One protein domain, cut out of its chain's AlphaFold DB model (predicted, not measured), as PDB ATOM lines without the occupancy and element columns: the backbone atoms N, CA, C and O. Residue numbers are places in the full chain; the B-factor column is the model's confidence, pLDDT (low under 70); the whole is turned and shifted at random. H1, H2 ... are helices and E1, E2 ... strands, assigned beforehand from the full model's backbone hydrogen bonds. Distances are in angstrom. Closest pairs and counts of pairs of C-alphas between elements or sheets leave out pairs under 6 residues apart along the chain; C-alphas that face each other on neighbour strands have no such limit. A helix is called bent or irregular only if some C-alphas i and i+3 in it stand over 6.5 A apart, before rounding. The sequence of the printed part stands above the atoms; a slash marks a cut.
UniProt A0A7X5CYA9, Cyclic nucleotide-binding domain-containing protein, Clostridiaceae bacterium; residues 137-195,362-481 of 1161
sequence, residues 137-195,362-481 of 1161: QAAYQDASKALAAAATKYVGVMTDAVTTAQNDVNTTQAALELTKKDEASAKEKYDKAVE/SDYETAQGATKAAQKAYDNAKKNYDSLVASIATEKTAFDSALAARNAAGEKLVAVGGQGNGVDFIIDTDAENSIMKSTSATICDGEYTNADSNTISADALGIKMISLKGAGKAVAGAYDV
ATOM      1  N   GLN A 137     -18.071 -14.104 -10.961       82.62
ATOM      2  CA  GLN A 137     -17.646 -12.845 -11.576       82.62
ATOM      3  C   GLN A 137     -18.157 -12.723 -13.019       82.62
ATOM      4  O   GLN A 137     -18.768 -11.714 -13.364       82.62
ATOM      5  N   ALA A 138     -18.015 -13.766 -13.846       85.38
ATOM      6  CA  ALA A 138     -18.570 -13.779 -15.203       85.38
ATOM      7  C   ALA A 138     -20.106 -13.648 -15.211       85.38
ATOM      8  O   ALA A 138     -20.652 -12.824 -15.944       85.38
ATOM      9  N   ALA A 139     -20.808 -14.396 -14.352       86.50
ATOM     10  CA  ALA A 139     -22.264 -14.315 -14.229       86.50
ATOM     11  C   ALA A 139     -22.743 -12.929 -13.762       86.50
ATOM     12  O   ALA A 139     -23.766 -12.437 -14.241       86.50
ATOM     13  N   TYR A 140     -21.997 -12.281 -12.861       87.50
ATOM     14  CA  TYR A 140     -22.251 -10.902 -12.458       87.50
ATOM     15  C   TYR A 140     -22.011  -9.922 -13.614       87.50
ATOM     16  O   TYR A 140     -22.859  -9.071 -13.880       87.50
ATOM     17  N   GLN A 141     -20.904 -10.071 -14.347       87.81
ATOM     18  CA  GLN A 141     -20.563  -9.204 -15.474       87.81
ATOM     19  C   GLN A 141     -21.606  -9.279 -16.599       87.81
ATOM     20  O   GLN A 141     -21.984  -8.249 -17.158       87.81
ATOM     21  N   ASP A 142     -22.115 -10.476 -16.901       89.31
ATOM     22  CA  ASP A 142     -23.192 -10.678 -17.874       89.31
ATOM     23  C   ASP A 142     -24.525 -10.083 -17.390       89.31
ATOM     24  O   ASP A 142     -25.236  -9.443 -18.169       89.31
ATOM     25  N   ALA A 143     -24.856 -10.228 -16.103       86.62
ATOM     26  CA  ALA A 143     -26.069  -9.648 -15.524       86.62
ATOM     27  C   ALA A 143     -26.016  -8.108 -15.452       86.62
ATOM     28  O   ALA A 143     -27.011  -7.447 -15.749       86.62
ATOM     29  N   SER A 144     -24.854  -7.533 -15.130       84.06
ATOM     30  CA  SER A 144     -24.598  -6.088 -15.157       84.06
ATOM     31  C   SER A 144     -24.731  -5.537 -16.588       84.06
ATOM     32  O   SER A 144     -25.530  -4.631 -16.830       84.06
ATOM     33  N   LYS A 145     -24.111  -6.176 -17.593       86.94
ATOM     34  CA  LYS A 145     -24.305  -5.822 -19.018       86.94
ATOM     35  C   LYS A 145     -25.772  -5.914 -19.460       86.94
ATOM     36  O   LYS A 145     -26.253  -5.044 -20.188       86.94
ATOM     37  N   ALA A 146     -26.501  -6.941 -19.017       86.69
ATOM     38  CA  ALA A 146     -27.926  -7.092 -19.313       86.69
ATOM     39  C   ALA A 146     -28.775  -5.975 -18.676       86.69
ATOM     40  O   ALA A 146     -29.681  -5.456 -19.331       86.69
ATOM     41  N   LEU A 147     -28.455  -5.563 -17.443       84.75
ATOM     42  CA  LEU A 147     -29.083  -4.427 -16.769       84.75
ATOM     43  C   LEU A 147     -28.809  -3.111 -17.507       84.75
ATOM     44  O   LEU A 147     -29.761  -2.393 -17.798       84.75
ATOM     45  N   ALA A 148     -27.565  -2.823 -17.899       80.94
ATOM     46  CA  ALA A 148     -27.236  -1.627 -18.685       80.94
ATOM     47  C   ALA A 148     -28.000  -1.577 -20.025       80.94
ATOM     48  O   ALA A 148     -28.544  -0.536 -20.411       80.94
ATOM     49  N   ALA A 149     -28.119  -2.715 -20.718       83.50
ATOM     50  CA  ALA A 149     -28.884  -2.821 -21.961       83.50
ATOM     51  C   ALA A 149     -30.400  -2.637 -21.750       83.50
ATOM     52  O   ALA A 149     -31.066  -2.020 -22.583       83.50
ATOM     53  N   ALA A 150     -30.956  -3.143 -20.644       83.31
ATOM     54  CA  ALA A 150     -32.361  -2.947 -20.290       83.31
ATOM     55  C   ALA A 150     -32.648  -1.503 -19.840       83.31
ATOM     56  O   ALA A 150     -33.641  -0.920 -20.270       83.31
ATOM     57  N   ALA A 151     -31.747  -0.891 -19.064       76.88
ATOM     58  CA  ALA A 151     -31.806   0.516 -18.665       76.88
ATOM     59  C   ALA A 151     -31.809   1.439 -19.889       76.88
ATOM     60  O   ALA A 151     -32.663   2.315 -19.993       76.88
ATOM     61  N   THR A 152     -30.940   1.168 -20.873       78.19
ATOM     62  CA  THR A 152     -30.891   1.910 -22.147       78.19
ATOM     63  C   THR A 152     -32.259   1.934 -22.838       78.19
ATOM     64  O   THR A 152     -32.712   2.989 -23.283       78.19
ATOM     65  N   LYS A 153     -32.945   0.783 -22.910       78.56
ATOM     66  CA  LYS A 153     -34.271   0.681 -23.537       78.56
ATOM     67  C   LYS A 153     -35.355   1.357 -22.710       78.56
ATOM     68  O   LYS A 153     -36.142   2.120 -23.264       78.56
ATOM     69  N   TYR A 154     -35.380   1.100 -21.403       77.38
ATOM     70  CA  TYR A 154     -36.374   1.648 -20.487       77.38
ATOM     71  C   TYR A 154     -36.309   3.183 -20.433       77.38
ATOM     72  O   TYR A 154     -37.331   3.848 -20.584       77.38
ATOM     73  N   VAL A 155     -35.107   3.760 -20.347       70.44
ATOM     74  CA  VAL A 155     -34.896   5.215 -20.429       70.44
ATOM     75  C   VAL A 155     -35.216   5.748 -21.830       70.44
ATOM     76  O   VAL A 155     -35.850   6.792 -21.948       70.44
ATOM     77  N   GLY A 156     -34.887   5.009 -22.895       67.19
ATOM     78  CA  GLY A 156     -35.244   5.375 -24.272       67.19
ATOM     79  C   GLY A 156     -36.756   5.483 -24.535       67.19
ATOM     80  O   GLY A 156     -37.176   6.297 -25.361       67.19
ATOM     81  N   VAL A 157     -37.592   4.720 -23.816       66.50
ATOM     82  CA  VAL A 157     -39.063   4.848 -23.878       66.50
ATOM     83  C   VAL A 157     -39.644   5.858 -22.878       66.50
ATOM     84  O   VAL A 157     -40.780   6.287 -23.061       66.50
ATOM     85  N   MET A 158     -38.877   6.307 -21.876       65.88
ATOM     86  CA  MET A 158     -39.242   7.402 -20.958       65.88
ATOM     87  C   MET A 158     -38.802   8.784 -21.485       65.88
ATOM     88  O   MET A 158     -38.240   9.598 -20.759       65.88
ATOM     89  N   THR A 159     -39.052   9.048 -22.768       63.91
ATOM     90  CA  THR A 159     -38.681  10.297 -23.456       63.91
ATOM     91  C   THR A 159     -39.862  11.267 -23.602       63.91
ATOM     92  O   THR A 159     -41.021  10.911 -23.358       63.91
ATOM     93  N   ASP A 160     -39.581  12.490 -24.075       62.00
ATOM     94  CA  ASP A 160     -40.554  13.565 -24.359       62.00
ATOM     95  C   ASP A 160     -41.801  13.118 -25.143       62.00
ATOM     96  O   ASP A 160     -42.850  13.759 -25.059       62.00
ATOM     97  N   ALA A 161     -41.722  12.017 -25.897       68.38
ATOM     98  CA  ALA A 161     -42.840  11.431 -26.631       68.38
ATOM     99  C   ALA A 161     -44.036  11.060 -25.731       68.38
ATOM    100  O   ALA A 161     -45.183  11.248 -26.134       68.38
ATOM    101  N   VAL A 162     -43.793  10.577 -24.507       73.56
ATOM    102  CA  VAL A 162     -44.859  10.180 -23.565       73.56
ATOM    103  C   VAL A 162     -45.488  11.411 -22.921       73.56
ATOM    104  O   VAL A 162     -46.712  11.519 -22.867       73.56
ATOM    105  N   THR A 163     -44.663  12.383 -22.523       75.00
ATOM    106  CA  THR A 163     -45.105  13.702 -22.042       75.00
ATOM    107  C   THR A 163     -45.933  14.428 -23.105       75.00
ATOM    108  O   THR A 163     -46.993  14.975 -22.807       75.00
ATOM    109  N   THR A 164     -45.504  14.371 -24.369       78.00
ATOM    110  CA  THR A 164     -46.236  14.928 -25.515       78.00
ATOM    111  C   THR A 164     -47.571  14.212 -25.714       78.00
ATOM    112  O   THR A 164     -48.605  14.871 -25.772       78.00
ATOM    113  N   ALA A 165     -47.592  12.874 -25.716       82.19
ATOM    114  CA  ALA A 165     -48.833  12.108 -25.848       82.19
ATOM    115  C   ALA A 165     -49.814  12.352 -24.682       82.19
ATOM    116  O   ALA A 165     -51.021  12.430 -24.906       82.19
ATOM    117  N   GLN A 166     -49.324  12.532 -23.450       85.94
ATOM    118  CA  GLN A 166     -50.158  12.909 -22.303       85.94
ATOM    119  C   GLN A 166     -50.718  14.334 -22.446       85.94
ATOM    120  O   GLN A 166     -51.882  14.574 -22.124       85.94
ATOM    121  N   ASN A 167     -49.927  15.276 -22.964       83.06
ATOM    122  CA  ASN A 167     -50.390  16.634 -23.255       83.06
ATOM    123  C   ASN A 167     -51.447  16.653 -24.374       83.06
ATOM    124  O   ASN A 167     -52.431  17.388 -24.260       83.06
ATOM    125  N   ASP A 168     -51.312  15.804 -25.396       86.81
ATOM    126  CA  ASP A 168     -52.329  15.612 -26.436       86.81
ATOM    127  C   ASP A 168     -53.631  15.031 -25.855       86.81
ATOM    128  O   ASP A 168     -54.720  15.515 -26.178       86.81
ATOM    129  N   VAL A 169     -53.544  14.044 -24.951       88.56
ATOM    130  CA  VAL A 169     -54.703  13.506 -24.209       88.56
ATOM    131  C   VAL A 169     -55.393  14.609 -23.409       88.56
ATOM    132  O   VAL A 169     -56.596  14.803 -23.560       88.56
ATOM    133  N   ASN A 170     -54.643  15.379 -22.620       87.94
ATOM    134  CA  ASN A 170     -55.193  16.457 -21.794       87.94
ATOM    135  C   ASN A 170     -55.877  17.538 -22.651       87.94
ATOM    136  O   ASN A 170     -56.984  17.983 -22.344       87.94
ATOM    137  N   THR A 171     -55.246  17.927 -23.762       90.69
ATOM    138  CA  THR A 171     -55.752  18.955 -24.684       90.69
ATOM    139  C   THR A 171     -57.028  18.497 -25.394       90.69
ATOM    140  O   THR A 171     -58.012  19.237 -25.467       90.69
ATOM    141  N   THR A 172     -57.051  17.257 -25.890       92.06
ATOM    142  CA  THR A 172     -58.229  16.686 -26.564       92.06
ATOM    143  C   THR A 172     -59.371  16.381 -25.595       92.06
ATOM    144  O   THR A 172     -60.531  16.578 -25.954       92.06
ATOM    145  N   GLN A 173     -59.072  15.998 -24.350       93.19
ATOM    146  CA  GLN A 173     -60.067  15.831 -23.289       93.19
ATOM    147  C   GLN A 173     -60.728  17.165 -22.917       93.19
ATOM    148  O   GLN A 173     -61.951  17.232 -22.809       93.19
ATOM    149  N   ALA A 174     -59.952  18.246 -22.788       88.56
ATOM    150  CA  ALA A 174     -60.497  19.579 -22.529       88.56
ATOM    151  C   ALA A 174     -61.425  20.059 -23.665       88.56
ATOM    152  O   ALA A 174     -62.498  20.605 -23.404       88.56
ATOM    153  N   ALA A 175     -61.059  19.801 -24.927       90.06
ATOM    154  CA  ALA A 175     -61.909  20.095 -26.084       90.06
ATOM    155  C   ALA A 175     -63.199  19.244 -26.112       90.06
ATOM    156  O   ALA A 175     -64.272  19.736 -26.474       90.06
ATOM    157  N   LEU A 176     -63.116  17.976 -25.700       94.62
ATOM    158  CA  LEU A 176     -64.269  17.084 -25.571       94.62
ATOM    159  C   LEU A 176     -65.256  17.563 -24.495       94.62
ATOM    160  O   LEU A 176     -66.451  17.635 -24.760       94.62
ATOM    161  N   GLU A 177     -64.786  17.932 -23.303       91.56
ATOM    162  CA  GLU A 177     -65.681  18.421 -22.244       91.56
ATOM    163  C   GLU A 177     -66.323  19.775 -22.590       91.56
ATOM    164  O   GLU A 177     -67.493  19.999 -22.272       91.56
ATOM    165  N   LEU A 178     -65.614  20.649 -23.315       90.81
ATOM    166  CA  LEU A 178     -66.193  21.888 -23.842       90.81
ATOM    167  C   LEU A 178     -67.320  21.598 -24.851       90.81
ATOM    168  O   LEU A 178     -68.436  22.080 -24.677       90.81
ATOM    169  N   THR A 179     -67.067  20.748 -25.851       93.38
ATOM    170  CA  THR A 179     -68.080  20.401 -26.869       93.38
ATOM    171  C   THR A 179     -69.291  19.664 -26.291       93.38
ATOM    172  O   THR A 179     -70.417  19.992 -26.658       93.38
ATOM    173  N   LYS A 180     -69.113  18.764 -25.309       91.31
ATOM    174  CA  LYS A 180     -70.232  18.154 -24.559       91.31
ATOM    175  C   LYS A 180     -71.104  19.197 -23.857       91.31
ATOM    176  O   LYS A 180     -72.327  19.066 -23.843       91.31
ATOM    177  N   LYS A 181     -70.488  20.221 -23.256       91.06
ATOM    178  CA  LYS A 181     -71.209  21.314 -22.588       91.06
ATOM    179  C   LYS A 181     -71.992  22.160 -23.593       91.06
ATOM    180  O   LYS A 181     -73.130  22.534 -23.303       91.06
ATOM    181  N   ASP A 182     -71.417  22.420 -24.762       89.81
ATOM    182  CA  ASP A 182     -72.082  23.147 -25.845       89.81
ATOM    183  C   ASP A 182     -73.249  22.331 -26.437       89.81
ATOM    184  O   ASP A 182     -74.339  22.876 -26.609       89.81
ATOM    185  N   GLU A 183     -73.083  21.017 -26.643       93.50
ATOM    186  CA  GLU A 183     -74.160  20.102 -27.056       93.50
ATOM    187  C   GLU A 183     -75.295  20.054 -26.031       93.50
ATOM    188  O   GLU A 183     -76.456  20.210 -26.406       93.50
ATOM    189  N   ALA A 184     -74.987  19.906 -24.738       91.38
ATOM    190  CA  ALA A 184     -75.994  19.929 -23.678       91.38
ATOM    191  C   ALA A 184     -76.748  21.271 -23.632       91.38
ATOM    192  O   ALA A 184     -77.972  21.290 -23.517       91.38
ATOM    193  N   SER A 185     -76.034  22.390 -23.794       90.06
ATOM    194  CA  SER A 185     -76.617  23.739 -23.806       90.06
ATOM    195  C   SER A 185     -77.486  23.997 -25.044       90.06
ATOM    196  O   SER A 185     -78.501  24.692 -24.957       90.06
ATOM    197  N   ALA A 186     -77.106  23.459 -26.206       91.12
ATOM    198  CA  ALA A 186     -77.912  23.516 -27.423       91.12
ATOM    199  C   ALA A 186     -79.154  22.622 -27.304       91.12
ATOM    200  O   ALA A 186     -80.260  23.060 -27.627       91.12
ATOM    201  N   LYS A 187     -78.998  21.413 -26.746       92.56
ATOM    202  CA  LYS A 187     -80.104  20.488 -26.491       92.56
ATOM    203  C   LYS A 187     -81.136  21.081 -25.534       92.56
ATOM    204  O   LYS A 187     -82.320  21.031 -25.834       92.56
ATOM    205  N   GLU A 188     -80.707  21.686 -24.426       90.75
ATOM    206  CA  GLU A 188     -81.612  22.312 -23.452       90.75
ATOM    207  C   GLU A 188     -82.451  23.434 -24.088       90.75
ATOM    208  O   GLU A 188     -83.645  23.554 -23.812       90.75
ATOM    209  N   LYS A 189     -81.852  24.244 -24.972       88.81
ATOM    210  CA  LYS A 189     -82.572  25.287 -25.722       88.81
ATOM    211  C   LYS A 189     -83.578  24.691 -26.707       88.81
ATOM    212  O   LYS A 189     -84.701  25.180 -26.780       88.81
ATOM    213  N   TYR A 190     -83.182  23.652 -27.443       91.06
ATOM    214  CA  TYR A 190     -84.064  22.943 -28.367       91.06
ATOM    215  C   TYR A 190     -85.247  22.292 -27.635       91.06
ATOM    216  O   TYR A 190     -86.391  22.557 -27.992       91.06
ATOM    217  N   ASP A 191     -84.993  21.525 -26.571       88.56
ATOM    218  CA  ASP A 191     -86.029  20.850 -25.779       88.56
ATOM    219  C   ASP A 191     -87.054  21.862 -25.229       88.56
ATOM    220  O   ASP A 191     -88.258  21.673 -25.402       88.56
ATOM    221  N   LYS A 192     -86.597  22.991 -24.659       86.38
ATOM    222  CA  LYS A 192     -87.480  24.070 -24.173       86.38
ATOM    223  C   LYS A 192     -88.315  24.712 -25.282       86.38
ATOM    224  O   LYS A 192     -89.480  25.031 -25.054       86.38
ATOM    225  N   ALA A 193     -87.748  24.908 -26.472       85.75
ATOM    226  CA  ALA A 193     -88.489  25.449 -27.612       85.75
ATOM    227  C   ALA A 193     -89.545  24.452 -28.126       85.75
ATOM    228  O   ALA A 193     -90.657  24.855 -28.465       85.75
ATOM    229  N   VAL A 194     -89.235  23.150 -28.124       86.62
ATOM    230  CA  VAL A 194     -90.198  22.085 -28.443       86.62
ATOM    231  C   VAL A 194     -91.348  22.076 -27.432       86.62
ATOM    232  O   VAL A 194     -92.506  22.105 -27.848       86.62
ATOM    233  N   GLU A 195     -91.064  22.115 -26.127       85.38
ATOM    234  CA  GLU A 195     -92.090  22.202 -25.075       85.38
ATOM    235  C   GLU A 195     -92.967  23.458 -25.221       85.38
ATOM    236  O   GLU A 195     -94.196  23.357 -25.217       85.38
ATOM    237  N   SER A 362     -80.995  22.619 -35.684       93.19
ATOM    238  CA  SER A 362     -79.770  22.712 -36.488       93.19
ATOM    239  C   SER A 362     -78.543  23.046 -35.627       93.19
ATOM    240  O   SER A 362     -77.463  22.492 -35.853       93.19
ATOM    241  N   ASP A 363     -78.701  23.912 -34.621       91.88
ATOM    242  CA  ASP A 363     -77.643  24.224 -33.650       91.88
ATOM    243  C   ASP A 363     -77.257  22.992 -32.811       91.88
ATOM    244  O   ASP A 363     -76.071  22.695 -32.649       91.88
ATOM    245  N   TYR A 364     -78.244  22.234 -32.319       95.44
ATOM    246  CA  TYR A 364     -78.016  21.000 -31.559       95.44
ATOM    247  C   TYR A 364     -77.351  19.899 -32.402       95.44
ATOM    248  O   TYR A 364     -76.372  19.299 -31.956       95.44
ATOM    249  N   GLU A 365     -77.807  19.665 -33.636       93.38
ATOM    250  CA  GLU A 365     -77.178  18.701 -34.551       93.38
ATOM    251  C   GLU A 365     -75.725  19.085 -34.884       93.38
ATOM    252  O   GLU A 365     -74.843  18.220 -34.930       93.38
ATOM    253  N   THR A 366     -75.450  20.386 -35.043       93.44
ATOM    254  CA  THR A 366     -74.095  20.922 -35.263       93.44
ATOM    255  C   THR A 366     -73.202  20.702 -34.042       93.44
ATOM    256  O   THR A 366     -72.085  20.193 -34.182       93.44
ATOM    257  N   ALA A 367     -73.693  21.016 -32.838       91.94
ATOM    258  CA  ALA A 367     -72.961  20.808 -31.590       91.94
ATOM    259  C   ALA A 367     -72.662  19.317 -31.347       91.94
ATOM    260  O   ALA A 367     -71.519  18.953 -31.076       91.94
ATOM    261  N   GLN A 368     -73.636  18.432 -31.578       93.88
ATOM    262  CA  GLN A 368     -73.434  16.983 -31.523       93.88
ATOM    263  C   GLN A 368     -72.399  16.483 -32.550       93.88
ATOM    264  O   GLN A 368     -71.637  15.545 -32.284       93.88
ATOM    265  N   GLY A 369     -72.350  17.094 -33.737       91.69
ATOM    266  CA  GLY A 369     -71.301  16.847 -34.727       91.69
ATOM    267  C   GLY A 369     -69.905  17.186 -34.193       91.69
ATOM    268  O   GLY A 369     -68.973  16.391 -34.360       91.69
ATOM    269  N   ALA A 370     -69.772  18.320 -33.496       92.00
ATOM    270  CA  ALA A 370     -68.528  18.746 -32.861       92.00
ATOM    271  C   ALA A 370     -68.101  17.802 -31.721       92.00
ATOM    272  O   ALA A 370     -66.950  17.362 -31.714       92.00
ATOM    273  N   THR A 371     -69.019  17.395 -30.832       93.62
ATOM    274  CA  THR A 371     -68.730  16.426 -29.755       93.62
ATOM    275  C   THR A 371     -68.207  15.101 -30.306       93.62
ATOM    276  O   THR A 371     -67.197  14.581 -29.833       93.62
ATOM    277  N   LYS A 372     -68.838  14.556 -31.359       93.50
ATOM    278  CA  LYS A 372     -68.390  13.308 -32.008       93.50
ATOM    279  C   LYS A 372     -66.989  13.436 -32.615       93.50
ATOM    280  O   LYS A 372     -66.217  12.475 -32.581       93.50
ATOM    281  N   ALA A 373     -66.641  14.605 -33.158       92.00
ATOM    282  CA  ALA A 373     -65.304  14.872 -33.681       92.00
ATOM    283  C   ALA A 373     -64.256  14.986 -32.558       92.00
ATOM    284  O   ALA A 373     -63.189  14.376 -32.662       92.00
ATOM    285  N   ALA A 374     -64.574  15.696 -31.471       92.69
ATOM    286  CA  ALA A 374     -63.703  15.837 -30.305       92.69
ATOM    287  C   ALA A 374     -63.475  14.497 -29.585       92.69
ATOM    288  O   ALA A 374     -62.336  14.168 -29.257       92.69
ATOM    289  N   GLN A 375     -64.518  13.672 -29.436       91.94
ATOM    290  CA  GLN A 375     -64.420  12.329 -28.853       91.94
ATOM    291  C   GLN A 375     -63.438  11.466 -29.646       91.94
ATOM    292  O   GLN A 375     -62.524  10.884 -29.077       91.94
ATOM    293  N   LYS A 376     -63.550  11.466 -30.980       93.38
ATOM    294  CA  LYS A 376     -62.632  10.731 -31.859       93.38
ATOM    295  C   LYS A 376     -61.184  11.235 -31.772       93.38
ATOM    296  O   LYS A 376     -60.257  10.445 -31.945       93.38
ATOM    297  N   ALA A 377     -60.970  12.532 -31.539       91.31
ATOM    298  CA  ALA A 377     -59.634  13.087 -31.323       91.31
ATOM    299  C   ALA A 377     -59.040  12.606 -29.988       91.31
ATOM    300  O   ALA A 377     -57.909  12.119 -29.973       91.31
ATOM    301  N   TYR A 378     -59.830  12.653 -28.910       94.19
ATOM    302  CA  TYR A 378     -59.457  12.121 -27.598       94.19
ATOM    303  C   TYR A 378     -59.167  10.618 -27.640       94.19
ATOM    304  O   TYR A 378     -58.109  10.194 -27.186       94.19
ATOM    305  N   ASP A 379     -60.032   9.811 -28.260       90.94
ATOM    306  CA  ASP A 379     -59.848   8.358 -28.362       90.94
ATOM    307  C   ASP A 379     -58.538   7.995 -29.089       90.94
ATOM    308  O   ASP A 379     -57.846   7.051 -28.706       90.94
ATOM    309  N   ASN A 380     -58.162   8.764 -30.120       90.62
ATOM    310  CA  ASN A 380     -56.898   8.583 -30.836       90.62
ATOM    311  C   ASN A 380     -55.681   8.987 -29.989       90.62
ATOM    312  O   ASN A 380     -54.708   8.233 -29.942       90.62
ATOM    313  N   ALA A 381     -55.730  10.141 -29.312       90.00
ATOM    314  CA  ALA A 381     -54.657  10.591 -28.425       90.00
ATOM    315  C   ALA A 381     -54.459   9.609 -27.259       90.00
ATOM    316  O   ALA A 381     -53.341   9.168 -26.989       90.00
ATOM    317  N   LYS A 382     -55.563   9.174 -26.638       88.81
ATOM    318  CA  LYS A 382     -55.579   8.212 -25.531       88.81
ATOM    319  C   LYS A 382     -55.033   6.856 -25.956       88.81
ATOM    320  O   LYS A 382     -54.199   6.299 -25.253       88.81
ATOM    321  N   LYS A 383     -55.407   6.364 -27.142       88.12
ATOM    322  CA  LYS A 383     -54.852   5.129 -27.712       88.12
ATOM    323  C   LYS A 383     -53.346   5.221 -27.989       88.12
ATOM    324  O   LYS A 383     -52.646   4.229 -27.801       88.12
ATOM    325  N   ASN A 384     -52.848   6.376 -28.436       85.69
ATOM    326  CA  ASN A 384     -51.413   6.596 -28.640       85.69
ATOM    327  C   ASN A 384     -50.655   6.572 -27.301       85.69
ATOM    328  O   ASN A 384     -49.701   5.812 -27.146       85.69
ATOM    329  N   TYR A 385     -51.141   7.331 -26.315       85.12
ATOM    330  CA  TYR A 385     -50.602   7.344 -24.955       85.12
ATOM    331  C   TYR A 385     -50.608   5.947 -24.313       85.12
ATOM    332  O   TYR A 385     -49.568   5.476 -23.863       85.12
ATOM    333  N   ASP A 386     -51.736   5.231 -24.356       79.75
ATOM    334  CA  ASP A 386     -51.861   3.884 -23.784       79.75
ATOM    335  C   ASP A 386     -50.916   2.875 -24.454       79.75
ATOM    336  O   ASP A 386     -50.359   2.007 -23.783       79.75
ATOM    337  N   SER A 387     -50.681   3.006 -25.766       79.50
ATOM    338  CA  SER A 387     -49.712   2.171 -26.482       79.50
ATOM    339  C   SER A 387     -48.269   2.438 -26.043       79.50
ATOM    340  O   SER A 387     -47.480   1.497 -25.978       79.50
ATOM    341  N   LEU A 388     -47.923   3.693 -25.735       79.56
ATOM    342  CA  LEU A 388     -46.598   4.075 -25.241       79.56
ATOM    343  C   LEU A 388     -46.397   3.642 -23.780       79.56
ATOM    344  O   LEU A 388     -45.361   3.067 -23.444       79.56
ATOM    345  N   VAL A 389     -47.411   3.812 -22.926       75.69
ATOM    346  CA  VAL A 389     -47.400   3.321 -21.537       75.69
ATOM    347  C   VAL A 389     -47.297   1.793 -21.487       75.69
ATOM    348  O   VAL A 389     -46.557   1.258 -20.664       75.69
ATOM    349  N   ALA A 390     -47.954   1.070 -22.400       73.12
ATOM    350  CA  ALA A 390     -47.818  -0.384 -22.501       73.12
ATOM    351  C   ALA A 390     -46.395  -0.829 -22.905       73.12
ATOM    352  O   ALA A 390     -45.890  -1.824 -22.373       73.12
ATOM    353  N   SER A 391     -45.709  -0.090 -23.790       70.31
ATOM    354  CA  SER A 391     -44.292  -0.359 -24.082       70.31
ATOM    355  C   SER A 391     -43.379  -0.027 -22.899       70.31
ATOM    356  O   SER A 391     -42.498  -0.826 -22.591       70.31
ATOM    357  N   ILE A 392     -43.642   1.064 -22.164       74.12
ATOM    358  CA  ILE A 392     -42.924   1.390 -20.920       74.12
ATOM    359  C   ILE A 392     -43.095   0.272 -19.892       74.12
ATOM    360  O   ILE A 392     -42.108  -0.166 -19.318       74.12
ATOM    361  N   ALA A 393     -44.310  -0.243 -19.679       73.38
ATOM    362  CA  ALA A 393     -44.549  -1.346 -18.746       73.38
ATOM    363  C   ALA A 393     -43.797  -2.633 -19.140       73.38
ATOM    364  O   ALA A 393     -43.298  -3.355 -18.273       73.38
ATOM    365  N   THR A 394     -43.667  -2.901 -20.442       75.12
ATOM    366  CA  THR A 394     -42.931  -4.064 -20.963       75.12
ATOM    367  C   THR A 394     -41.422  -3.912 -20.750       75.12
ATOM    368  O   THR A 394     -40.795  -4.799 -20.171       75.12
ATOM    369  N   GLU A 395     -40.839  -2.774 -21.144       81.00
ATOM    370  CA  GLU A 395     -39.408  -2.503 -20.942       81.00
ATOM    371  C   GLU A 395     -39.063  -2.335 -19.454       81.00
ATOM    372  O   GLU A 395     -38.010  -2.799 -19.024       81.00
ATOM    373  N   LYS A 396     -39.974  -1.793 -18.629       79.75
ATOM    374  CA  LYS A 396     -39.822  -1.776 -17.166       79.75
ATOM    375  C   LYS A 396     -39.786  -3.190 -16.597       79.75
ATOM    376  O   LYS A 396     -38.931  -3.481 -15.776       79.75
ATOM    377  N   THR A 397     -40.659  -4.089 -17.049       80.44
ATOM    378  CA  THR A 397     -40.643  -5.492 -16.595       80.44
ATOM    379  C   THR A 397     -39.323  -6.178 -16.966       80.44
ATOM    380  O   THR A 397     -38.769  -6.932 -16.165       80.44
ATOM    381  N   ALA A 398     -38.778  -5.893 -18.155       80.00
ATOM    382  CA  ALA A 398     -37.468  -6.391 -18.575       80.00
ATOM    383  C   ALA A 398     -36.322  -5.797 -17.733       80.00
ATOM    384  O   ALA A 398     -35.425  -6.530 -17.319       80.00
ATOM    385  N   PHE A 399     -36.385  -4.499 -17.432       82.94
ATOM    386  CA  PHE A 399     -35.445  -3.794 -16.563       82.94
ATOM    387  C   PHE A 399     -35.484  -4.311 -15.116       82.94
ATOM    388  O   PHE A 399     -34.445  -4.701 -14.592       82.94
ATOM    389  N   ASP A 400     -36.666  -4.418 -14.504       78.38
ATOM    390  CA  ASP A 400     -36.866  -4.954 -13.151       78.38
ATOM    391  C   ASP A 400     -36.338  -6.398 -13.049       78.38
ATOM    392  O   ASP A 400     -35.692  -6.770 -12.068       78.38
ATOM    393  N   SER A 401     -36.547  -7.206 -14.098       82.19
ATOM    394  CA  SER A 401     -36.022  -8.576 -14.189       82.19
ATOM    395  C   SER A 401     -34.494  -8.613 -14.292       82.19
ATOM    396  O   SER A 401     -33.854  -9.443 -13.645       82.19
ATOM    397  N   ALA A 402     -33.890  -7.717 -15.080       82.81
ATOM    398  CA  ALA A 402     -32.437  -7.606 -15.198       82.81
ATOM    399  C   ALA A 402     -31.794  -7.085 -13.901       82.81
ATOM    400  O   ALA A 402     -30.751  -7.590 -13.487       82.81
ATOM    401  N   LEU A 403     -32.449  -6.146 -13.212       81.31
ATOM    402  CA  LEU A 403     -32.028  -5.622 -11.914       81.31
ATOM    403  C   LEU A 403     -32.068  -6.713 -10.837       81.31
ATOM    404  O   LEU A 403     -31.096  -6.888 -10.105       81.31
ATOM    405  N   ALA A 404     -33.145  -7.503 -10.786       77.06
ATOM    406  CA  ALA A 404     -33.240  -8.656  -9.896       77.06
ATOM    407  C   ALA A 404     -32.155  -9.711 -10.195       77.06
ATOM    408  O   ALA A 404     -31.540 -10.233  -9.267       77.06
ATOM    409  N   ALA A 405     -31.872  -9.989 -11.473       82.88
ATOM    410  CA  ALA A 405     -30.817 -10.919 -11.874       82.88
ATOM    411  C   ALA A 405     -29.412 -10.425 -11.481       82.88
ATOM    412  O   ALA A 405     -28.639 -11.194 -10.910       82.88
ATOM    413  N   ARG A 406     -29.097  -9.143 -11.721       86.31
ATOM    414  CA  ARG A 406     -27.837  -8.505 -11.300       86.31
ATOM    415  C   ARG A 406     -27.689  -8.514  -9.782       86.31
ATOM    416  O   ARG A 406     -26.625  -8.874  -9.288       86.31
ATOM    417  N   ASN A 407     -28.744  -8.186  -9.037       75.81
ATOM    418  CA  ASN A 407     -28.703  -8.187  -7.574       75.81
ATOM    419  C   ASN A 407     -28.496  -9.605  -7.024       75.81
ATOM    420  O   ASN A 407     -27.605  -9.804  -6.208       75.81
ATOM    421  N   ALA A 408     -29.213 -10.610  -7.535       77.12
ATOM    422  CA  ALA A 408     -29.041 -12.004  -7.116       77.12
ATOM    423  C   ALA A 408     -27.676 -12.604  -7.517       77.12
ATOM    424  O   ALA A 408     -27.173 -13.501  -6.840       77.12
ATOM    425  N   ALA A 409     -27.069 -12.142  -8.616       79.94
ATOM    426  CA  ALA A 409     -25.693 -12.489  -8.970       79.94
ATOM    427  C   ALA A 409     -24.687 -11.808  -8.029       79.94
ATOM    428  O   ALA A 409     -23.758 -12.459  -7.556       79.94
ATOM    429  N   GLY A 410     -24.905 -10.530  -7.709       73.44
ATOM    430  CA  GLY A 410     -24.050  -9.755  -6.812       73.44
ATOM    431  C   GLY A 410     -24.111 -10.244  -5.367       73.44
ATOM    432  O   GLY A 410     -23.074 -10.390  -4.742       73.44
ATOM    433  N   GLU A 411     -25.284 -10.614  -4.851       69.88
ATOM    434  CA  GLU A 411     -25.436 -11.240  -3.528       69.88
ATOM    435  C   GLU A 411     -24.643 -12.552  -3.422       69.88
ATOM    436  O   GLU A 411     -23.956 -12.775  -2.427       69.88
ATOM    437  N   LYS A 412     -24.669 -13.395  -4.464       74.69
ATOM    438  CA  LYS A 412     -23.859 -14.626  -4.522       74.69
ATOM    439  C   LYS A 412     -22.365 -14.334  -4.629       74.69
ATOM    440  O   LYS A 412     -21.572 -15.023  -4.000       74.69
ATOM    441  N   LEU A 413     -21.985 -13.328  -5.414       71.88
ATOM    442  CA  LEU A 413     -20.592 -12.924  -5.570       71.88
ATOM    443  C   LEU A 413     -20.034 -12.296  -4.283       71.88
ATOM    444  O   LEU A 413     -18.915 -12.616  -3.908       71.88
ATOM    445  N   VAL A 414     -20.807 -11.490  -3.550       63.41
ATOM    446  CA  VAL A 414     -20.418 -10.968  -2.224       63.41
ATOM    447  C   VAL A 414     -20.337 -12.095  -1.193       63.41
ATOM    448  O   VAL A 414     -19.392 -12.130  -0.411       63.41
ATOM    449  N   ALA A 415     -21.268 -13.055  -1.219       59.53
ATOM    450  CA  ALA A 415     -21.265 -14.199  -0.303       59.53
ATOM    451  C   ALA A 415     -20.080 -15.170  -0.493       59.53
ATOM    452  O   ALA A 415     -19.822 -15.966   0.405       59.53
ATOM    453  N   VAL A 416     -19.384 -15.126  -1.637       59.47
ATOM    454  CA  VAL A 416     -18.233 -16.000  -1.955       59.47
ATOM    455  C   VAL A 416     -16.913 -15.225  -2.084       59.47
ATOM    456  O   VAL A 416     -15.862 -15.756  -1.750       59.47
ATOM    457  N   GLY A 417     -16.945 -13.981  -2.568       55.72
ATOM    458  CA  GLY A 417     -15.770 -13.140  -2.834       55.72
ATOM    459  C   GLY A 417     -15.511 -12.027  -1.813       55.72
ATOM    460  O   GLY A 417     -14.476 -11.367  -1.901       55.72
ATOM    461  N   GLY A 418     -16.422 -11.798  -0.861       53.06
ATOM    462  CA  GLY A 418     -16.245 -10.832   0.227       53.06
ATOM    463  C   GLY A 418     -16.129  -9.367  -0.220       53.06
ATOM    464  O   GLY A 418     -16.521  -8.995  -1.330       53.06
ATOM    465  N   GLN A 419     -15.596  -8.526   0.673       49.03
ATOM    466  CA  GLN A 419     -15.475  -7.078   0.454       49.03
ATOM    467  C   GLN A 419     -14.371  -6.701  -0.551       49.03
ATOM    468  O   GLN A 419     -14.501  -5.683  -1.211       49.03
ATOM    469  N   GLY A 420     -13.342  -7.534  -0.735       56.34
ATOM    470  CA  GLY A 420     -12.366  -7.365  -1.817       56.34
ATOM    471  C   GLY A 420     -12.898  -7.896  -3.153       56.34
ATOM    472  O   GLY A 420     -13.641  -7.228  -3.868       56.34
ATOM    473  N   ASN A 421     -12.567  -9.150  -3.479       57.31
ATOM    474  CA  ASN A 421     -12.822  -9.769  -4.791       57.31
ATOM    475  C   ASN A 421     -14.300  -9.798  -5.243       57.31
ATOM    476  O   ASN A 421     -14.568 -10.027  -6.428       57.31
ATOM    477  N   GLY A 422     -15.248  -9.633  -4.314       62.19
ATOM    478  CA  GLY A 422     -16.675  -9.508  -4.595       62.19
ATOM    479  C   GLY A 422     -17.126  -8.057  -4.784       62.19
ATOM    480  O   GLY A 422     -17.608  -7.709  -5.861       62.19
ATOM    481  N   VAL A 423     -17.002  -7.217  -3.750       60.28
ATOM    482  CA  VAL A 423     -17.533  -5.838  -3.769       60.28
ATOM    483  C   VAL A 423     -16.728  -4.909  -4.688       60.28
ATOM    484  O   VAL A 423     -17.356  -4.181  -5.457       60.28
ATOM    485  N   ASP A 424     -15.393  -4.978  -4.707       64.88
ATOM    486  CA  ASP A 424     -14.576  -4.153  -5.616       64.88
ATOM    487  C   ASP A 424     -14.886  -4.492  -7.085       64.88
ATOM    488  O   ASP A 424     -15.162  -3.609  -7.896       64.88
ATOM    489  N   PHE A 425     -14.978  -5.788  -7.416       75.00
ATOM    490  CA  PHE A 425     -15.349  -6.248  -8.761       75.00
ATOM    491  C   PHE A 425     -16.748  -5.771  -9.184       75.00
ATOM    492  O   PHE A 425     -16.968  -5.456 -10.355       75.00
ATOM    493  N   ILE A 426     -17.698  -5.714  -8.245       74.88
ATOM    494  CA  ILE A 426     -19.049  -5.179  -8.470       74.88
ATOM    495  C   ILE A 426     -18.997  -3.681  -8.792       74.88
ATOM    496  O   ILE A 426     -19.666  -3.247  -9.732       74.88
ATOM    497  N   ILE A 427     -18.201  -2.910  -8.045       69.75
ATOM    498  CA  ILE A 427     -18.027  -1.464  -8.237       69.75
ATOM    499  C   ILE A 427     -17.383  -1.177  -9.599       69.75
ATOM    500  O   ILE A 427     -17.941  -0.405 -10.380       69.75
ATOM    501  N   ASP A 428     -16.266  -1.838  -9.912       74.62
ATOM    502  CA  ASP A 428     -15.544  -1.659 -11.175       74.62
ATOM    503  C   ASP A 428     -16.402  -2.070 -12.378       74.62
ATOM    504  O   ASP A 428     -16.538  -1.312 -13.337       74.62
ATOM    505  N   THR A 429     -17.066  -3.229 -12.312       79.06
ATOM    506  CA  THR A 429     -17.920  -3.729 -13.403       79.06
ATOM    507  C   THR A 429     -19.110  -2.805 -13.686       79.06
ATOM    508  O   THR A 429     -19.476  -2.596 -14.845       79.06
ATOM    509  N   ASP A 430     -19.737  -2.238 -12.654       76.75
ATOM    510  CA  ASP A 430     -20.870  -1.324 -12.837       76.75
ATOM    511  C   ASP A 430     -20.427   0.077 -13.281       76.75
ATOM    512  O   ASP A 430     -21.182   0.755 -13.986       76.75
ATOM    513  N   ALA A 431     -19.206   0.495 -12.933       71.94
ATOM    514  CA  ALA A 431     -18.579   1.687 -13.491       71.94
ATOM    515  C   ALA A 431     -18.230   1.496 -14.981       71.94
ATOM    516  O   ALA A 431     -18.581   2.347 -15.801       71.94
ATOM    517  N   GLU A 432     -17.631   0.360 -15.364       79.12
ATOM    518  CA  GLU A 432     -17.367  -0.001 -16.768       79.12
ATOM    519  C   GLU A 432     -18.655  -0.017 -17.606       79.12
ATOM    520  O   GLU A 432     -18.706   0.559 -18.694       79.12
ATOM    521  N   ASN A 433     -19.724  -0.628 -17.084       75.25
ATOM    522  CA  ASN A 433     -21.022  -0.711 -17.759       75.25
ATOM    523  C   ASN A 433     -21.854   0.586 -17.672       75.25
ATOM    524  O   ASN A 433     -22.991   0.606 -18.148       75.25
ATOM    525  N   SER A 434     -21.309   1.671 -17.102       68.44
ATOM    526  CA  SER A 434     -21.972   2.983 -16.968       68.44
ATOM    527  C   SER A 434     -23.304   2.940 -16.200       68.44
ATOM    528  O   SER A 434     -24.208   3.737 -16.447       68.44
ATOM    529  N   ILE A 435     -23.422   2.000 -15.258       67.44
ATOM    530  CA  ILE A 435     -24.532   1.887 -14.299       67.44
ATOM    531  C   ILE A 435     -24.277   2.798 -13.090       67.44
ATOM    532  O   ILE A 435     -25.220   3.336 -12.516       67.44
ATOM    533  N   MET A 436     -23.004   3.008 -12.739       62.34
ATOM    534  CA  MET A 436     -22.553   4.015 -11.775       62.34
ATOM    535  C   MET A 436     -21.430   4.878 -12.358       62.34
ATOM    536  O   MET A 436     -20.771   4.501 -13.325       62.34
ATOM    537  N   LYS A 437     -21.187   6.040 -11.743       51.22
ATOM    538  CA  LYS A 437     -20.127   6.974 -12.133       51.22
ATOM    539  C   LYS A 437     -19.158   7.185 -10.970       51.22
ATOM    540  O   LYS A 437     -19.562   7.609  -9.893       51.22
ATOM    541  N   SER A 438     -17.878   6.896 -11.194       41.66
ATOM    542  CA  SER A 438     -16.819   7.090 -10.195       41.66
ATOM    543  C   SER A 438     -16.227   8.504 -10.269       41.66
ATOM    544  O   SER A 438     -15.943   9.009 -11.358       41.66
ATOM    545  N   THR A 439     -15.995   9.127  -9.110       41.16
ATOM    546  CA  THR A 439     -15.041  10.237  -8.958       41.16
ATOM    547  C   THR A 439     -14.189  10.016  -7.708       41.16
ATOM    548  O   THR A 439     -14.637   9.413  -6.734       41.16
ATOM    549  N   SER A 440     -12.944  10.490  -7.741       37.06
ATOM    550  CA  SER A 440     -11.832  10.070  -6.871       37.06
ATOM    551  C   SER A 440     -11.869  10.580  -5.416       37.06
ATOM    552  O   SER A 440     -10.820  10.906  -4.864       37.06
ATOM    553  N   ALA A 441     -13.050  10.731  -4.815       37.59
ATOM    554  CA  ALA A 441     -13.204  11.206  -3.433       37.59
ATOM    555  C   ALA A 441     -14.444  10.659  -2.697       37.59
ATOM    556  O   ALA A 441     -14.437  10.620  -1.470       37.59
ATOM    557  N   THR A 442     -15.488  10.226  -3.413       31.94
ATOM    558  CA  THR A 442     -16.688   9.616  -2.814       31.94
ATOM    559  C   THR A 442     -17.449   8.808  -3.859       31.94
ATOM    560  O   THR A 442     -17.829   9.349  -4.899       31.94
ATOM    561  N   ILE A 443     -17.754   7.543  -3.557       40.59
ATOM    562  CA  ILE A 443     -18.810   6.805  -4.260       40.59
ATOM    563  C   ILE A 443     -20.146   7.315  -3.711       40.59
ATOM    564  O   ILE A 443     -20.571   6.851  -2.661       40.59
ATOM    565  N   CYS A 444     -20.742   8.307  -4.381       43.97
ATOM    566  CA  CYS A 444     -22.180   8.630  -4.389       43.97
ATOM    567  C   CYS A 444     -22.426   9.965  -5.121       43.97
ATOM    568  O   CYS A 444     -22.351  11.026  -4.511       43.97
ATOM    569  N   ASP A 445     -22.806   9.906  -6.397       39.41
ATOM    570  CA  ASP A 445     -24.012  10.613  -6.847       39.41
ATOM    571  C   ASP A 445     -24.646   9.794  -7.978       39.41
ATOM    572  O   ASP A 445     -23.971   9.373  -8.923       39.41
ATOM    573  N   GLY A 446     -25.904   9.412  -7.789       54.31
ATOM    574  CA  GLY A 446     -26.497   8.284  -8.496       54.31
ATOM    575  C   GLY A 446     -27.179   8.722  -9.777       54.31
ATOM    576  O   GLY A 446     -28.378   8.957  -9.742       54.31
ATOM    577  N   GLU A 447     -26.461   8.764 -10.899       55.69
ATOM    578  CA  GLU A 447     -27.004   9.107 -12.221       55.69
ATOM    579  C   GLU A 447     -26.624   8.072 -13.296       55.69
ATOM    580  O   GLU A 447     -25.448   7.777 -13.507       55.69
ATOM    581  N   TYR A 448     -27.629   7.566 -14.016       58.56
ATOM    582  CA  TYR A 448     -27.471   6.797 -15.250       58.56
ATOM    583  C   TYR A 448     -27.654   7.730 -16.453       58.56
ATOM    584  O   TYR A 448     -28.689   8.392 -16.569       58.56
ATOM    585  N   THR A 449     -26.685   7.748 -17.371       59.28
ATOM    586  CA  THR A 449     -26.754   8.513 -18.625       59.28
ATOM    587  C   THR A 449     -26.749   7.562 -19.819       59.28
ATOM    588  O   THR A 449     -25.831   6.755 -19.969       59.28
ATOM    589  N   ASN A 450     -27.755   7.656 -20.693       58.75
ATOM    590  CA  ASN A 450     -27.819   6.836 -21.906       58.75
ATOM    591  C   ASN A 450     -26.915   7.393 -23.037       58.75
ATOM    592  O   ASN A 450     -26.363   8.490 -22.943       58.75
ATOM    593  N   ALA A 451     -26.795   6.657 -24.149       55.88
ATOM    594  CA  ALA A 451     -25.983   7.067 -25.305       55.88
ATOM    595  C   ALA A 451     -26.424   8.395 -25.969       55.88
ATOM    596  O   ALA A 451     -25.621   9.026 -26.657       55.88
ATOM    597  N   ASP A 452     -27.663   8.837 -25.738       54.56
ATOM    598  CA  ASP A 452     -28.227  10.096 -26.243       54.56
ATOM    599  C   ASP A 452     -28.037  11.270 -25.260       54.56
ATOM    600  O   ASP A 452     -28.551  12.361 -25.489       54.56
ATOM    601  N   SER A 453     -27.264  11.072 -24.183       58.53
ATOM    602  CA  SER A 453     -27.038  12.030 -23.083       58.53
ATOM    603  C   SER A 453     -28.256  12.318 -22.189       58.53
ATOM    604  O   SER A 453     -28.234  13.285 -21.430       58.53
ATOM    605  N   ASN A 454     -29.294  11.476 -22.223       57.06
ATOM    606  CA  ASN A 454     -30.404  11.563 -21.272       57.06
ATOM    607  C   ASN A 454     -29.959  11.004 -19.919       57.06
ATOM    608  O   ASN A 454     -29.560   9.839 -19.842       57.06
ATOM    609  N   THR A 455     -30.064  11.816 -18.866       57.94
ATOM    610  CA  THR A 455     -29.637  11.463 -17.506       57.94
ATOM    611  C   THR A 455     -30.838  11.320 -16.573       57.94
ATOM    612  O   THR A 455     -31.731  12.165 -16.565       57.94
ATOM    613  N   ILE A 456     -30.856  10.249 -15.780       59.66
ATOM    614  CA  ILE A 456     -31.877   9.950 -14.766       59.66
ATOM    615  C   ILE A 456     -31.198   9.389 -13.516       59.66
ATOM    616  O   ILE A 456     -30.190   8.691 -13.630       59.66
ATOM    617  N   SER A 457     -31.729   9.660 -12.321       58.53
ATOM    618  CA  SER A 457     -31.085   9.151 -11.111       58.53
ATOM    619  C   SER A 457     -31.240   7.632 -10.952       58.53
ATOM    620  O   SER A 457     -32.282   7.050 -11.265       58.53
ATOM    621  N   ALA A 458     -30.199   6.980 -10.432       59.62
ATOM    622  CA  ALA A 458     -30.185   5.553 -10.117       59.62
ATOM    623  C   ALA A 458     -31.296   5.192  -9.111       59.62
ATOM    624  O   ALA A 458     -31.974   4.178  -9.279       59.62
ATOM    625  N   ASP A 459     -31.565   6.077  -8.145       56.03
ATOM    626  CA  ASP A 459     -32.690   5.957  -7.209       56.03
ATOM    627  C   ASP A 459     -34.058   6.027  -7.909       56.03
ATOM    628  O   ASP A 459     -34.950   5.246  -7.574       56.03
ATOM    629  N   ALA A 460     -34.237   6.900  -8.912       55.19
ATOM    630  CA  ALA A 460     -35.477   6.966  -9.696       55.19
ATOM    631  C   ALA A 460     -35.676   5.724 -10.584       55.19
ATOM    632  O   ALA A 460     -36.810   5.310 -10.825       55.19
ATOM    633  N   LEU A 461     -34.582   5.089 -11.015       58.25
ATOM    634  CA  LEU A 461     -34.594   3.764 -11.639       58.25
ATOM    635  C   LEU A 461     -34.749   2.614 -10.621       58.25
ATOM    636  O   LEU A 461     -34.847   1.459 -11.020       58.25
ATOM    637  N   GLY A 462     -34.769   2.881  -9.312       55.50
ATOM    638  CA  GLY A 462     -34.834   1.848  -8.273       55.50
ATOM    639  C   GLY A 462     -33.564   0.995  -8.140       55.50
ATOM    640  O   GLY A 462     -33.590  -0.022  -7.441       55.50
ATOM    641  N   ILE A 463     -32.458   1.402  -8.774       59.44
ATOM    642  CA  ILE A 463     -31.142   0.755  -8.693       59.44
ATOM    643  C   ILE A 463     -30.525   1.098  -7.336       59.44
ATOM    644  O   ILE A 463     -29.680   1.979  -7.201       59.44
ATOM    645  N   LYS A 464     -30.974   0.390  -6.302       56.16
ATOM    646  CA  LYS A 464     -30.371   0.477  -4.973       56.16
ATOM    647  C   LYS A 464     -29.021  -0.234  -4.963       56.16
ATOM    648  O   LYS A 464     -28.866  -1.303  -5.560       56.16
ATOM    649  N   MET A 465     -28.075   0.321  -4.207       53.75
ATOM    650  CA  MET A 465     -26.870  -0.398  -3.789       53.75
ATOM    651  C   MET A 465     -27.266  -1.752  -3.186       53.75
ATOM    652  O   MET A 465     -28.230  -1.830  -2.415       53.75
ATOM    653  N   ILE A 466     -26.537  -2.819  -3.537       53.72
ATOM    654  CA  ILE A 466     -26.769  -4.150  -2.957       53.72
ATOM    655  C   ILE A 466     -26.628  -4.021  -1.441       53.72
ATOM    656  O   ILE A 466     -25.692  -3.398  -0.942       53.72
ATOM    657  N   SER A 467     -27.596  -4.562  -0.702       42.22
ATOM    658  CA  SER A 467     -27.688  -4.350   0.739       42.22
ATOM    659  C   SER A 467     -26.531  -5.035   1.476       42.22
ATOM    660  O   SER A 467     -26.638  -6.191   1.885       42.22
ATOM    661  N   LEU A 468     -25.479  -4.267   1.772       47.31
ATOM    662  CA  LEU A 468     -24.334  -4.659   2.605       47.31
ATOM    663  C   LEU A 468     -24.708  -5.030   4.060       47.31
ATOM    664  O   LEU A 468     -23.837  -5.371   4.851       47.31
ATOM    665  N   LYS A 469     -25.995  -5.046   4.439       37.56
ATOM    666  CA  LYS A 469     -26.462  -5.484   5.771       37.56
ATOM    667  C   LYS A 469     -26.190  -6.965   6.100       37.56
ATOM    668  O   LYS A 469     -26.428  -7.367   7.233       37.56
ATOM    669  N   GLY A 470     -25.685  -7.755   5.147       37.31
ATOM    670  CA  GLY A 470     -25.068  -9.068   5.394       37.31
ATOM    671  C   GLY A 470     -23.531  -9.082   5.321       37.31
ATOM    672  O   GLY A 470     -22.918 -10.018   5.822       37.31
ATOM    673  N   ALA A 471     -22.904  -8.045   4.753       38.50
ATOM    674  CA  ALA A 471     -21.455  -7.958   4.529       38.50
ATOM    675  C   ALA A 471     -20.644  -7.676   5.810       38.50
ATOM    676  O   ALA A 471     -19.435  -7.851   5.818       38.50
ATOM    677  N   GLY A 472     -21.310  -7.363   6.930       36.81
ATOM    678  CA  GLY A 472     -20.708  -7.383   8.274       36.81
ATOM    679  C   GLY A 472     -20.365  -8.789   8.798       36.81
ATOM    680  O   GLY A 472     -20.019  -8.945   9.966       36.81
ATOM    681  N   LYS A 473     -20.496  -9.830   7.964       36.91
ATOM    682  CA  LYS A 473     -19.837 -11.122   8.157       36.91
ATOM    683  C   LYS A 473     -18.713 -11.269   7.137       36.91
ATOM    684  O   LYS A 473     -18.885 -11.920   6.109       36.91
ATOM    685  N   ALA A 474     -17.547 -10.735   7.484       34.53
ATOM    686  CA  ALA A 474     -16.296 -11.280   6.986       34.53
ATOM    687  C   ALA A 474     -16.180 -12.727   7.498       34.53
ATOM    688  O   ALA A 474     -15.820 -12.968   8.649       34.53
ATOM    689  N   VAL A 475     -16.566 -13.692   6.671       32.28
ATOM    690  CA  VAL A 475     -16.117 -15.079   6.789       32.28
ATOM    691  C   VAL A 475     -15.099 -15.239   5.674       32.28
ATOM    692  O   VAL A 475     -15.445 -15.023   4.521       32.28
ATOM    693  N   ALA A 476     -13.860 -15.625   5.881       39.19
ATOM    694  CA  ALA A 476     -12.990 -15.787   7.037       39.19
ATOM    695  C   ALA A 476     -11.673 -16.217   6.374       39.19
ATOM    696  O   ALA A 476     -11.720 -16.966   5.393       39.19
ATOM    697  N   GLY A 477     -10.512 -15.832   6.900       47.47
ATOM    698  CA  GLY A 477      -9.294 -16.573   6.571       47.47
ATOM    699  C   GLY A 477      -9.430 -17.979   7.157       47.47
ATOM    700  O   GLY A 477      -9.175 -18.159   8.345       47.47
ATOM    701  N   ALA A 478      -9.918 -18.937   6.365       48.59
ATOM    702  CA  ALA A 478     -10.168 -20.303   6.804       48.59
ATOM    703  C   ALA A 478      -8.855 -21.095   6.780       48.59
ATOM    704  O   ALA A 478      -8.374 -21.499   5.721       48.59
ATOM    705  N   TYR A 479      -8.260 -21.298   7.953       62.97
ATOM    706  CA  TYR A 479      -7.038 -22.077   8.110       62.97
ATOM    707  C   TYR A 479      -7.391 -23.541   8.403       62.97
ATOM    708  O   TYR A 479      -7.738 -23.900   9.529       62.97
ATOM    709  N   ASP A 480      -7.316 -24.376   7.367       70.81
ATOM    710  CA  ASP A 480      -7.463 -25.830   7.447       70.81
ATOM    711  C   ASP A 480      -6.077 -26.486   7.608       70.81
ATOM    712  O   ASP A 480      -5.228 -26.386   6.719       70.81
ATOM    713  N   VAL A 481      -5.860 -27.214   8.708       73.31
ATOM    714  CA  VAL A 481      -4.621 -27.962   8.984       73.31
ATOM    715  C   VAL A 481      -4.912 -29.435   9.278       73.31
ATOM    716  O   VAL A 481      -5.759 -29.783  10.101       73.31
TER     717      VAL A 481
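Overview. This is residues 137 to 195 and 362 to 481 of the 1161 residues of the protein "Cyclic nucleotide-binding domain-containing protein" of Clostridiaceae bacterium (UniProt A0A7X5CYA9). A long, narrow helical body is built on one very long helix arm, H3a, with H1 and H2 following one another along its length and running back against it. At the H1 end the long helix folds back as the short arm H3b, which packs on H1 and H3a; a small hairpin, E1 and E2, sits close to H1, and a loose tail runs out to E3 and adds to the length. The printed part has 179 residues, with three named helices and three named strands in the order H1, H2, H3, E1, E2, E3; the class is mostly helix, and the one sheet, E1 - E2, is antiparallel. The whole is extended, with a radius of gyration of the C-alphas of 27.2 A and spans of 106 by 30 by 26 A.

Along the chain. H1 is residues 137 to 157, 30.4 A long, and begins at C-alpha 137 at (-17.646, -12.845, -11.576). H2 is residues 160 to 195, 52.3 A long, and ends at C-alpha 195 at (-92.090, 22.202, -25.075). H3, residues 362 to 432, was assigned as one helix by its hydrogen bonds but is bent: C-alphas 416 and 419 are 9.6 A apart. Its arms are H3a, residues 362 to 416, 80.5 A long, and H3b, residues 419 to 432, 18.7 A long. The strands are E1, residues 447 to 449, E2, residues 455 to 457, and E3, residues 479 to 481, which ends at C-alpha 481 at (-4.621, -27.962, 8.984).

Arrangement. H3a touches H2 with its residues 363 to 389 alone, opposite ways at a shallow tilt of 29 degrees; the closest C-alphas are those of Glu 183 and Ala 367, 4.7 A apart. With residues 388 to 413 alone it touches H1, opposite ways at a shallow tilt of 13 degrees; the closest C-alphas are those of Ala 143 and Arg 406, 4.7 A apart. H1 and H2 meet only through their link. H3b touches H3a, opposite ways at a tilt of 36 degrees, only just steep; the closest C-alphas are those of Val 414 and Gly 422, 4.7 A apart. H1 touches H3b with residues 137 to 144 alone, the closest C-alphas being those of Gln 141 and Thr 429, 6.4 A apart. E1 and E2 form an antiparallel hairpin, with N 448 and O 456 at 2.8 A, within hydrogen-bond range. H1 and E1 are near each other, with 7 pairs of C-alphas within 10 A. E3 pairs with no named strand. Every O i to N i+4 pair is within hydrogen-bond range in H1, H2 and H3a, and 8 of 10 in H3b.

Size, cuts and confidence. The two C-alphas farthest apart, those of Glu 195 and Val 481, are 106.4 A apart. Residues 196 to 361 are not printed, and C-alphas 195 and 362 are 16.8 A apart across the cut. The links H3 to E1, 14 residues, and E2 to E3, 21 residues, are long. The mean pLDDT of the printed part is 73.2; 65 residues are under 70, among them 414 to 424 and 434 to 479.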